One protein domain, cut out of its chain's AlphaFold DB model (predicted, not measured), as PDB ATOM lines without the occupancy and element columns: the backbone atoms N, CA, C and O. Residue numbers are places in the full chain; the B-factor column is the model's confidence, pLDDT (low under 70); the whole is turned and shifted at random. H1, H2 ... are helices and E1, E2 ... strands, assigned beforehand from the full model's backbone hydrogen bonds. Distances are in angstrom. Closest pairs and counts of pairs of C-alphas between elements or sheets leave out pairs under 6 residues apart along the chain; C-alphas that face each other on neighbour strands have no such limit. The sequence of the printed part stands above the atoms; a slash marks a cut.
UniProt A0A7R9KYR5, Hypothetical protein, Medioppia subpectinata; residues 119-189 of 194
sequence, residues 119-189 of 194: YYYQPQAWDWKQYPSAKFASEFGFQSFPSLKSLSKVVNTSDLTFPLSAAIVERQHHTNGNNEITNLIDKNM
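Overview. This is residues 119 to 189 of the 194 residues of the protein "Hypothetical protein" of Medioppia subpectinata (UniProt A0A7R9KYR5). This domain has little regular structure: a loose, elongated run of loops with one longer helix, H3, near the middle of its length. A wide loop with the short strand E1 makes one end, where residues 132 to 138 stick out, and the short helices H1 and H2 lie toward the other end. The 71 printed residues hold E1, H1, H2 and H3 in that order; the class is mostly helix, with only 24 residues in named elements. The radius of gyration of the C-alphas is 14.9 A and the spans are 45 by 25 by 21 A.

Along the chain. H3, residues 177 to 188, runs 17.0 A from C-alpha 177 at (8.731, -37.521, 44.521) to C-alpha 188 at (-6.886, -40.018, 50.780). H2 is residues 166 to 169, H1 residues 148 to 151, and E1 residues 137 to 140, beginning at (-2.608, -44.340, 27.171).

Arrangement. H3 and H2 are close but not clearly touching; their closest C-alphas, of Asn 178 and Val 169, are 7.6 A apart. H1 and H3 are apart, as are E1 and H3. E1 pairs with no named strand. In H3, 7 of 8 O i to N i+4 pairs are within hydrogen-bond range; H1 and H2 are too short for such a pair.

Size, cuts and confidence. The C-alphas of Lys 135 and Ser 158, the two farthest apart, are 47.1 A apart. The printed part has no cut, the link from H1 to H2 is long, and no printed residue is under 70 in pLDDT.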
ATOM      1  N   TYR A 119       0.960 -38.239  33.395       96.88
ATOM      2  CA  TYR A 119       1.398 -38.295  34.785       96.88
ATOM      3  C   TYR A 119       0.749 -37.168  35.595       96.88
ATOM      4  O   TYR A 119       0.777 -36.004  35.195       96.88
ATOM      5  N   TYR A 120       0.160 -37.513  36.743       94.94
ATOM      6  CA  TYR A 120      -0.573 -36.580  37.597       94.94
ATOM      7  C   TYR A 120      -0.071 -36.662  39.035       94.94
ATOM      8  O   TYR A 120      -0.316 -37.639  39.731       94.94
ATOM      9  N   TYR A 121       0.613 -35.614  39.484       92.88
ATOM     10  CA  TYR A 121       1.302 -35.590  40.780       92.88
ATOM     11  C   TYR A 121       0.540 -34.826  41.872       92.88
ATOM     12  O   TYR A 121       1.061 -34.595  42.963       92.88
ATOM     13  N   GLN A 122      -0.690 -34.393  41.582       93.25
ATOM     14  CA  GLN A 122      -1.497 -33.639  42.537       93.25
ATOM     15  C   GLN A 122      -2.278 -34.579  43.473       93.25
ATOM     16  O   GLN A 122      -2.612 -35.705  43.091       93.25
ATOM     17  N   PRO A 123      -2.640 -34.128  44.690       90.19
ATOM     18  CA  PRO A 123      -3.280 -34.994  45.684       90.19
ATOM     19  C   PRO A 123      -4.660 -35.539  45.268       90.19
ATOM     20  O   PRO A 123      -5.125 -36.540  45.812       90.19
ATOM     21  N   GLN A 124      -5.335 -34.901  44.305       93.19
ATOM     22  CA  GLN A 124      -6.676 -35.262  43.826       93.19
ATOM     23  C   GLN A 124      -6.686 -36.453  42.849       93.19
ATOM     24  O   GLN A 124      -7.598 -36.565  42.040       93.19
ATOM     25  N   ALA A 125      -5.715 -37.365  42.914       92.50
ATOM     26  CA  ALA A 125      -5.622 -38.504  41.994       92.50
ATOM     27  C   ALA A 125      -6.837 -39.458  42.025       92.50
ATOM     28  O   ALA A 125      -7.030 -40.255  41.118       92.50
ATOM     29  N   TRP A 126      -7.684 -39.409  43.057       93.75
ATOM     30  CA  TRP A 126      -8.936 -40.181  43.067       93.75
ATOM     31  C   TRP A 126     -10.046 -39.547  42.212       93.75
ATOM     32  O   TRP A 126     -11.040 -40.208  41.908       93.75
ATOM     33  N   ASP A 127      -9.903 -38.280  41.812       95.56
ATOM     34  CA  ASP A 127     -10.826 -37.634  40.883       95.56
ATOM     35  C   ASP A 127     -10.525 -38.086  39.451       95.56
ATOM     36  O   ASP A 127      -9.624 -37.582  38.781       95.56
ATOM     37  N   TRP A 128     -11.322 -39.033  38.959       95.62
ATOM     38  CA  TRP A 128     -11.146 -39.599  37.624       95.62
ATOM     39  C   TRP A 128     -11.256 -38.558  36.493       95.62
ATOM     40  O   TRP A 128     -10.797 -38.809  35.381       95.62
ATOM     41  N   LYS A 129     -11.842 -37.381  36.752       96.19
ATOM     42  CA  LYS A 129     -11.980 -36.304  35.759       96.19
ATOM     43  C   LYS A 129     -10.660 -35.615  35.426       96.19
ATOM     44  O   LYS A 129     -10.603 -34.878  34.446       96.19
ATOM     45  N   GLN A 130      -9.625 -35.829  36.236       95.75
ATOM     46  CA  GLN A 130      -8.289 -35.291  35.985       95.75
ATOM     47  C   GLN A 130      -7.592 -36.015  34.823       95.75
ATOM     48  O   GLN A 130      -6.659 -35.467  34.241       95.75
ATOM     49  N   TYR A 131      -8.038 -37.225  34.472       96.88
ATOM     50  CA  TYR A 131      -7.394 -38.056  33.460       96.88
ATOM     51  C   TYR A 131      -7.953 -37.801  32.057       96.88
ATOM     52  O   TYR A 131      -9.167 -37.636  31.885       96.88
ATOM     53  N   PRO A 132      -7.093 -37.805  31.025       96.19
ATOM     54  CA  PRO A 132      -7.522 -37.587  29.658       96.19
ATOM     55  C   PRO A 132      -8.368 -38.754  29.148       96.19
ATOM     56  O   PRO A 132      -8.007 -39.922  29.284       96.19
ATOM     57  N   SER A 133      -9.453 -38.433  28.446       97.00
ATOM     58  CA  SER A 133     -10.165 -39.402  27.606       97.00
ATOM     59  C   SER A 133      -9.435 -39.572  26.266       97.00
ATOM     60  O   SER A 133      -9.953 -39.176  25.219       97.00
ATOM     61  N   ALA A 134      -8.213 -40.106  26.311       97.62
ATOM     62  CA  ALA A 134      -7.368 -40.337  25.142       97.62
ATOM     63  C   ALA A 134      -7.774 -41.593  24.350       97.62
ATOM     64  O   ALA A 134      -8.516 -42.447  24.838       97.62
ATOM     65  N   LYS A 135      -7.274 -41.724  23.114       97.94
ATOM     66  CA  LYS A 135      -7.480 -42.935  22.298       97.94
ATOM     67  C   LYS A 135      -6.705 -44.137  22.833       97.94
ATOM     68  O   LYS A 135      -7.233 -45.247  22.806       97.94
ATOM     69  N   PHE A 136      -5.495 -43.908  23.332       98.25
ATOM     70  CA  PHE A 136      -4.660 -44.914  23.975       98.25
ATOM     71  C   PHE A 136      -3.731 -44.232  24.988       98.25
ATOM     72  O   PHE A 136      -3.164 -43.189  24.685       98.25
ATOM     73  N   ALA A 137      -3.584 -44.799  26.184       98.31
ATOM     74  CA  ALA A 137      -2.608 -44.340  27.171       98.31
ATOM     75  C   ALA A 137      -1.472 -45.366  27.224       98.31
ATOM     76  O   ALA A 137      -1.630 -46.437  27.813       98.31
ATOM     77  N   SER A 138      -0.368 -45.063  26.545       98.50
ATOM     78  CA  SER A 138       0.834 -45.905  26.492       98.50
ATOM     79  C   SER A 138       1.674 -45.770  27.758       98.50
ATOM     80  O   SER A 138       2.295 -46.748  28.172       98.50
ATOM     81  N   GLU A 139       1.603 -44.616  28.428       98.69
ATOM     82  CA  GLU A 139       2.204 -44.405  29.741       98.69
ATOM     83  C   GLU A 139       1.280 -43.655  30.701       98.69
ATOM     84  O   GLU A 139       0.624 -42.670  30.357       98.69
ATOM     85  N   PHE A 140       1.262 -44.130  31.942       98.00
ATOM     86  CA  PHE A 140       0.726 -43.448  33.113       98.00
ATOM     87  C   PHE A 140       1.246 -44.160  34.362       98.00
ATOM     88  O   PHE A 140       1.522 -45.363  34.338       98.00
ATOM     89  N   GLY A 141       1.355 -43.455  35.485       97.25
ATOM     90  CA  GLY A 141       1.814 -44.093  36.711       97.25
ATOM     91  C   GLY A 141       1.870 -43.182  37.924       97.25
ATOM     92  O   GLY A 141       1.793 -41.961  37.823       97.25
ATOM     93  N   PHE A 142       2.031 -43.826  39.079       97.00
ATOM     94  CA  PHE A 142       2.298 -43.200  40.369       97.00
ATOM     95  C   PHE A 142       3.513 -43.868  41.004       97.00
ATOM     96  O   PHE A 142       3.706 -45.081  40.885       97.00
ATOM     97  N   GLN A 143       4.325 -43.083  41.704       97.50
ATOM     98  CA  GLN A 143       5.491 -43.605  42.401       97.50
ATOM     99  C   GLN A 143       5.085 -44.325  43.698       97.50
ATOM    100  O   GLN A 143       4.113 -43.964  44.357       97.50
ATOM    101  N   SER A 144       5.851 -45.344  44.089       96.38
ATOM    102  CA  SER A 144       5.715 -46.018  45.383       96.38
ATOM    103  C   SER A 144       7.076 -46.479  45.896       96.38
ATOM    104  O   SER A 144       8.034 -46.608  45.131       96.38
ATOM    105  N   PHE A 145       7.165 -46.738  47.200       96.25
ATOM    106  CA  PHE A 145       8.341 -47.380  47.775       96.25
ATOM    107  C   PHE A 145       8.306 -48.893  47.534       96.25
ATOM    108  O   PHE A 145       7.243 -49.514  47.629       96.25
ATOM    109  N   PRO A 146       9.464 -49.528  47.287       96.88
ATOM    110  CA  PRO A 146       9.552 -50.979  47.310       96.88
ATOM    111  C   PRO A 146       9.337 -51.513  48.735       96.88
ATOM    112  O   PRO A 146       9.442 -50.791  49.726       96.88
ATOM    113  N   SER A 147       9.084 -52.820  48.853       96.19
ATOM    114  CA  SER A 147       8.911 -53.462  50.162       96.19
ATOM    115  C   SER A 147      10.136 -53.291  51.076       96.19
ATOM    116  O   SER A 147      11.279 -53.291  50.608       96.19
ATOM    117  N   LEU A 148       9.917 -53.278  52.397       94.88
ATOM    118  CA  LEU A 148      10.999 -53.264  53.395       94.88
ATOM    119  C   LEU A 148      11.984 -54.428  53.210       94.88
ATOM    120  O   LEU A 148      13.189 -54.261  53.376       94.88
ATOM    121  N   LYS A 149      11.495 -55.602  52.786       96.00
ATOM    122  CA  LYS A 149      12.343 -56.761  52.462       96.00
ATOM    123  C   LYS A 149      13.338 -56.451  51.342       96.00
ATOM    124  O   LYS A 149      14.467 -56.927  51.391       96.00
ATOM    125  N   SER A 150      12.938 -55.673  50.338       96.81
ATOM    126  CA  SER A 150      13.841 -55.239  49.268       96.81
ATOM    127  C   SER A 150      14.845 -54.207  49.780       96.81
ATOM    128  O   SER A 150      16.036 -54.344  49.511       96.81
ATOM    129  N   LEU A 151      14.386 -53.221  50.558       96.44
ATOM    130  CA  LEU A 151      15.240 -52.146  51.076       96.44
ATOM    131  C   LEU A 151      16.281 -52.641  52.087       96.44
ATOM    132  O   LEU A 151      17.438 -52.252  51.989       96.44
ATOM    133  N   SER A 152      15.913 -53.555  52.988       96.19
ATOM    134  CA  SER A 152      16.811 -54.115  54.019       96.19
ATOM    135  C   SER A 152      18.053 -54.830  53.470       96.19
ATOM    136  O   SER A 152      19.001 -55.076  54.206       96.19
ATOM    137  N   LYS A 153      18.076 -55.160  52.171       97.00
ATOM    138  CA  LYS A 153      19.252 -55.737  51.504       97.00
ATOM    139  C   LYS A 153      20.319 -54.704  51.155       97.00
ATOM    140  O   LYS A 153      21.443 -55.083  50.848       97.00
ATOM    141  N   VAL A 154      19.950 -53.425  51.115       96.56
ATOM    142  CA  VAL A 154      20.794 -52.333  50.606       96.56
ATOM    143  C   VAL A 154      20.790 -51.097  51.509       96.56
ATOM    144  O   VAL A 154      21.490 -50.135  51.211       96.56
ATOM    145  N   VAL A 155      20.011 -51.108  52.591       96.31
ATOM    146  CA  VAL A 155      19.883 -50.046  53.598       96.31
ATOM    147  C   VAL A 155      19.900 -50.697  54.976       96.31
ATOM    148  O   VAL A 155      19.288 -51.751  55.162       96.31
ATOM    149  N   ASN A 156      20.570 -50.074  55.948       96.00
ATOM    150  CA  ASN A 156      20.551 -50.563  57.323       96.00
ATOM    151  C   ASN A 156      19.130 -50.497  57.883       96.00
ATOM    152  O   ASN A 156      18.421 -49.513  57.687       96.00
ATOM    153  N   THR A 157      18.721 -51.507  58.649       93.69
ATOM    154  CA  THR A 157      17.379 -51.547  59.252       93.69
ATOM    155  C   THR A 157      17.086 -50.319  60.124       93.69
ATOM    156  O   THR A 157      15.942 -49.883  60.182       93.69
ATOM    157  N   SER A 158      18.109 -49.724  60.750       94.44
ATOM    158  CA  SER A 158      17.990 -48.484  61.532       94.44
ATOM    159  C   SER A 158      17.578 -47.261  60.708       94.44
ATOM    160  O   SER A 158      17.029 -46.320  61.270       94.44
ATOM    161  N   ASP A 159      17.820 -47.277  59.396       95.50
ATOM    162  CA  ASP A 159      17.493 -46.180  58.484       95.50
ATOM    163  C   ASP A 159      16.116 -46.372  57.815       95.50
ATOM    164  O   ASP A 159      15.655 -45.497  57.080       95.50
ATOM    165  N   LEU A 160      15.444 -47.508  58.044       93.19
ATOM    166  CA  LEU A 160      14.116 -47.826  57.505       93.19
ATOM    167  C   LEU A 160      13.003 -47.255  58.394       93.19
ATOM    168  O   LEU A 160      12.203 -47.993  58.969       93.19
ATOM    169  N   THR A 161      12.969 -45.932  58.519       90.56
ATOM    170  CA  THR A 161      12.070 -45.207  59.424       90.56
ATOM    171  C   THR A 161      11.181 -44.207  58.683       90.56
ATOM    172  O   THR A 161      11.418 -43.861  57.522       90.56
ATOM    173  N   PHE A 162      10.130 -43.750  59.371       87.56
ATOM    174  CA  PHE A 162       9.344 -42.577  58.997       87.56
ATOM    175  C   PHE A 162       9.377 -41.571  60.166       87.56
ATOM    176  O   PHE A 162       9.134 -42.000  61.297       87.56
ATOM    177  N   PRO A 163       9.656 -40.268  59.957       89.69
ATOM    178  CA  PRO A 163      10.002 -39.596  58.696       89.69
ATOM    179  C   PRO A 163      11.219 -40.201  57.983       89.69
ATOM    180  O   PRO A 163      12.070 -40.816  58.621       89.69
ATOM    181  N   LEU A 164      11.264 -40.062  56.653       93.00
ATOM    182  CA  LEU A 164      12.264 -40.733  55.815       93.00
ATOM    183  C   LEU A 164      13.690 -40.305  56.192       93.00
ATOM    184  O   LEU A 164      14.000 -39.115  56.232       93.00
ATOM    185  N   SER A 165      14.565 -41.285  56.422       94.81
ATOM    186  CA  SER A 165      15.991 -41.054  56.667       94.81
ATOM    187  C   SER A 165      16.715 -40.531  55.417       94.81
ATOM    188  O   SER A 165      16.255 -40.724  54.287       94.81
ATOM    189  N   ALA A 166      17.900 -39.938  55.602       96.12
ATOM    190  CA  ALA A 166      18.750 -39.495  54.492       96.12
ATOM    191  C   ALA A 166      19.072 -40.640  53.514       96.12
ATOM    192  O   ALA A 166      18.996 -40.453  52.303       96.12
ATOM    193  N   ALA A 167      19.309 -41.853  54.032       95.31
ATOM    194  CA  ALA A 167      19.556 -43.030  53.207       95.31
ATOM    195  C   ALA A 167      18.378 -43.339  52.262       95.31
ATOM    196  O   ALA A 167      18.588 -43.761  51.126       95.31
ATOM    197  N   ILE A 168      17.132 -43.132  52.692       95.69
ATOM    198  CA  ILE A 168      15.973 -43.311  51.810       95.69
ATOM    199  C   ILE A 168      15.826 -42.136  50.838       95.69
ATOM    200  O   ILE A 168      15.553 -42.359  49.659       95.69
ATOM    201  N   VAL A 169      16.045 -40.902  51.301       96.06
ATOM    202  CA  VAL A 169      15.928 -39.694  50.468       96.06
ATOM    203  C   VAL A 169      16.916 -39.706  49.300       96.06
ATOM    204  O   VAL A 169      16.513 -39.409  48.182       96.06
ATOM    205  N   GLU A 170      18.165 -40.124  49.510       95.75
ATOM    206  CA  GLU A 170      19.196 -40.188  48.458       95.75
ATOM    207  C   GLU A 170      18.864 -41.161  47.314       95.75
ATOM    208  O   GLU A 170      19.433 -41.058  46.232       95.75
ATOM    209  N   ARG A 171      17.937 -42.104  47.526       96.62
ATOM    210  CA  ARG A 171      17.487 -43.055  46.493       96.62
ATOM    211  C   ARG A 171      16.343 -42.519  45.633       96.62
ATOM    212  O   ARG A 171      15.931 -43.188  44.686       96.62
ATOM    213  N   GLN A 172      15.797 -41.354  45.970       97.69
ATOM    214  CA  GLN A 172      14.751 -40.703  45.197       97.69
ATOM    215  C   GLN A 172      15.373 -39.933  44.028       97.69
ATOM    216  O   GLN A 172      16.114 -38.978  44.238       97.69
ATOM    217  N   HIS A 173      15.055 -40.333  42.797       98.00
ATOM    218  CA  HIS A 173      15.563 -39.690  41.577       98.00
ATOM    219  C   HIS A 173      14.490 -38.893  40.818       98.00
ATOM    220  O   HIS A 173      14.787 -38.285  39.794       98.00
ATOM    221  N   HIS A 174      13.251 -38.885  41.311       97.44
ATOM    222  CA  HIS A 174      12.186 -38.015  40.828       97.44
ATOM    223  C   HIS A 174      12.148 -36.735  41.660       97.44
ATOM    224  O   HIS A 174      12.085 -36.777  42.896       97.44
ATOM    225  N   THR A 175      12.178 -35.591  40.980       96.06
ATOM    226  CA  THR A 175      12.085 -34.279  41.621       96.06
ATOM    227  C   THR A 175      10.833 -34.230  42.485       96.06
ATOM    228  O   THR A 175       9.737 -34.454  41.995       96.06
ATOM    229  N   ASN A 176      10.994 -33.927  43.776       95.81
ATOM    230  CA  ASN A 176       9.888 -33.820  44.736       95.81
ATOM    231  C   ASN A 176       9.092 -35.128  44.999       95.81
ATOM    232  O   ASN A 176       8.105 -35.096  45.733       95.81
ATOM    233  N   GLY A 177       9.535 -36.290  44.503       97.12
ATOM    234  CA  GLY A 177       8.731 -37.521  44.521       97.12
ATOM    235  C   GLY A 177       8.298 -38.019  45.904       97.12
ATOM    236  O   GLY A 177       7.157 -38.435  46.088       97.12
ATOM    237  N   ASN A 178       9.149 -37.892  46.928       96.06
ATOM    238  CA  ASN A 178       8.774 -38.281  48.297       96.06
ATOM    239  C   ASN A 178       7.613 -37.432  48.848       96.06
ATOM    240  O   ASN A 178       6.741 -37.953  49.548       96.06
ATOM    241  N   ASN A 179       7.585 -36.138  48.518       95.00
ATOM    242  CA  ASN A 179       6.506 -35.243  48.927       95.00
ATOM    243  C   ASN A 179       5.229 -35.538  48.142       95.00
ATOM    244  O   ASN A 179       4.154 -35.538  48.727       95.00
ATOM    245  N   GLU A 180       5.330 -35.835  46.846       96.00
ATOM    246  CA  GLU A 180       4.177 -36.224  46.021       96.00
ATOM    247  C   GLU A 180       3.512 -37.501  46.546       96.00
ATOM    248  O   GLU A 180       2.295 -37.520  46.733       96.00
ATOM    249  N   ILE A 181       4.302 -38.527  46.891       95.31
ATOM    250  CA  ILE A 181       3.800 -39.749  47.542       95.31
ATOM    251  C   ILE A 181       3.104 -39.404  48.864       95.31
ATOM    252  O   ILE A 181       1.981 -39.843  49.109       95.31
ATOM    253  N   THR A 182       3.754 -38.606  49.715       94.00
ATOM    254  CA  THR A 182       3.221 -38.255  51.041       94.00
ATOM    255  C   THR A 182       1.912 -37.474  50.928       94.00
ATOM    256  O   THR A 182       0.940 -37.822  51.592       94.00
ATOM    257  N   ASN A 183       1.854 -36.479  50.042       94.31
ATOM    258  CA  ASN A 183       0.668 -35.659  49.803       94.31
ATOM    259  C   ASN A 183      -0.493 -36.482  49.234       94.31
ATOM    260  O   ASN A 183      -1.651 -36.264  49.597       94.31
ATOM    261  N   LEU A 184      -0.197 -37.437  48.346       94.44
ATOM    262  CA  LEU A 184      -1.199 -38.341  47.797       94.44
ATOM    263  C   LEU A 184      -1.801 -39.243  48.881       94.44
ATOM    264  O   LEU A 184      -3.021 -39.431  48.912       94.44
ATOM    265  N   ILE A 185      -0.960 -39.787  49.769       93.62
ATOM    266  CA  ILE A 185      -1.415 -40.602  50.900       93.62
ATOM    267  C   ILE A 185      -2.241 -39.737  51.850       93.62
ATOM    268  O   ILE A 185      -3.383 -40.089  52.106       93.62
ATOM    269  N   ASP A 186      -1.722 -38.598  52.307       93.31
ATOM    270  CA  ASP A 186      -2.377 -37.727  53.296       93.31
ATOM    271  C   ASP A 186      -3.756 -37.222  52.840       93.31
ATOM    272  O   ASP A 186      -4.698 -37.112  53.625       93.31
ATOM    273  N   LYS A 187      -3.929 -36.990  51.533       94.06
ATOM    274  CA  LYS A 187      -5.219 -36.568  50.976       94.06
ATOM    275  C   LYS A 187      -6.310 -37.636  51.064       94.06
ATOM    276  O   LYS A 187      -7.486 -37.282  51.157       94.06
ATOM    277  N   ASN A 188      -5.941 -38.913  50.981       90.12
ATOM    278  CA  ASN A 188      -6.886 -40.018  50.780       90.12
ATOM    279  C   ASN A 188      -6.869 -41.050  51.922       90.12
ATOM    280  O   ASN A 188      -7.775 -41.874  52.035       90.12
ATOM    281  N   MET A 189      -5.841 -41.028  52.768       92.44
ATOM    282  CA  MET A 189      -5.557 -41.985  53.834       92.44
ATOM    283  C   MET A 189      -4.869 -41.271  55.006       92.44
ATOM    284  O   MET A 189      -4.413 -40.140  54.892       92.44
TER     285      MET A 189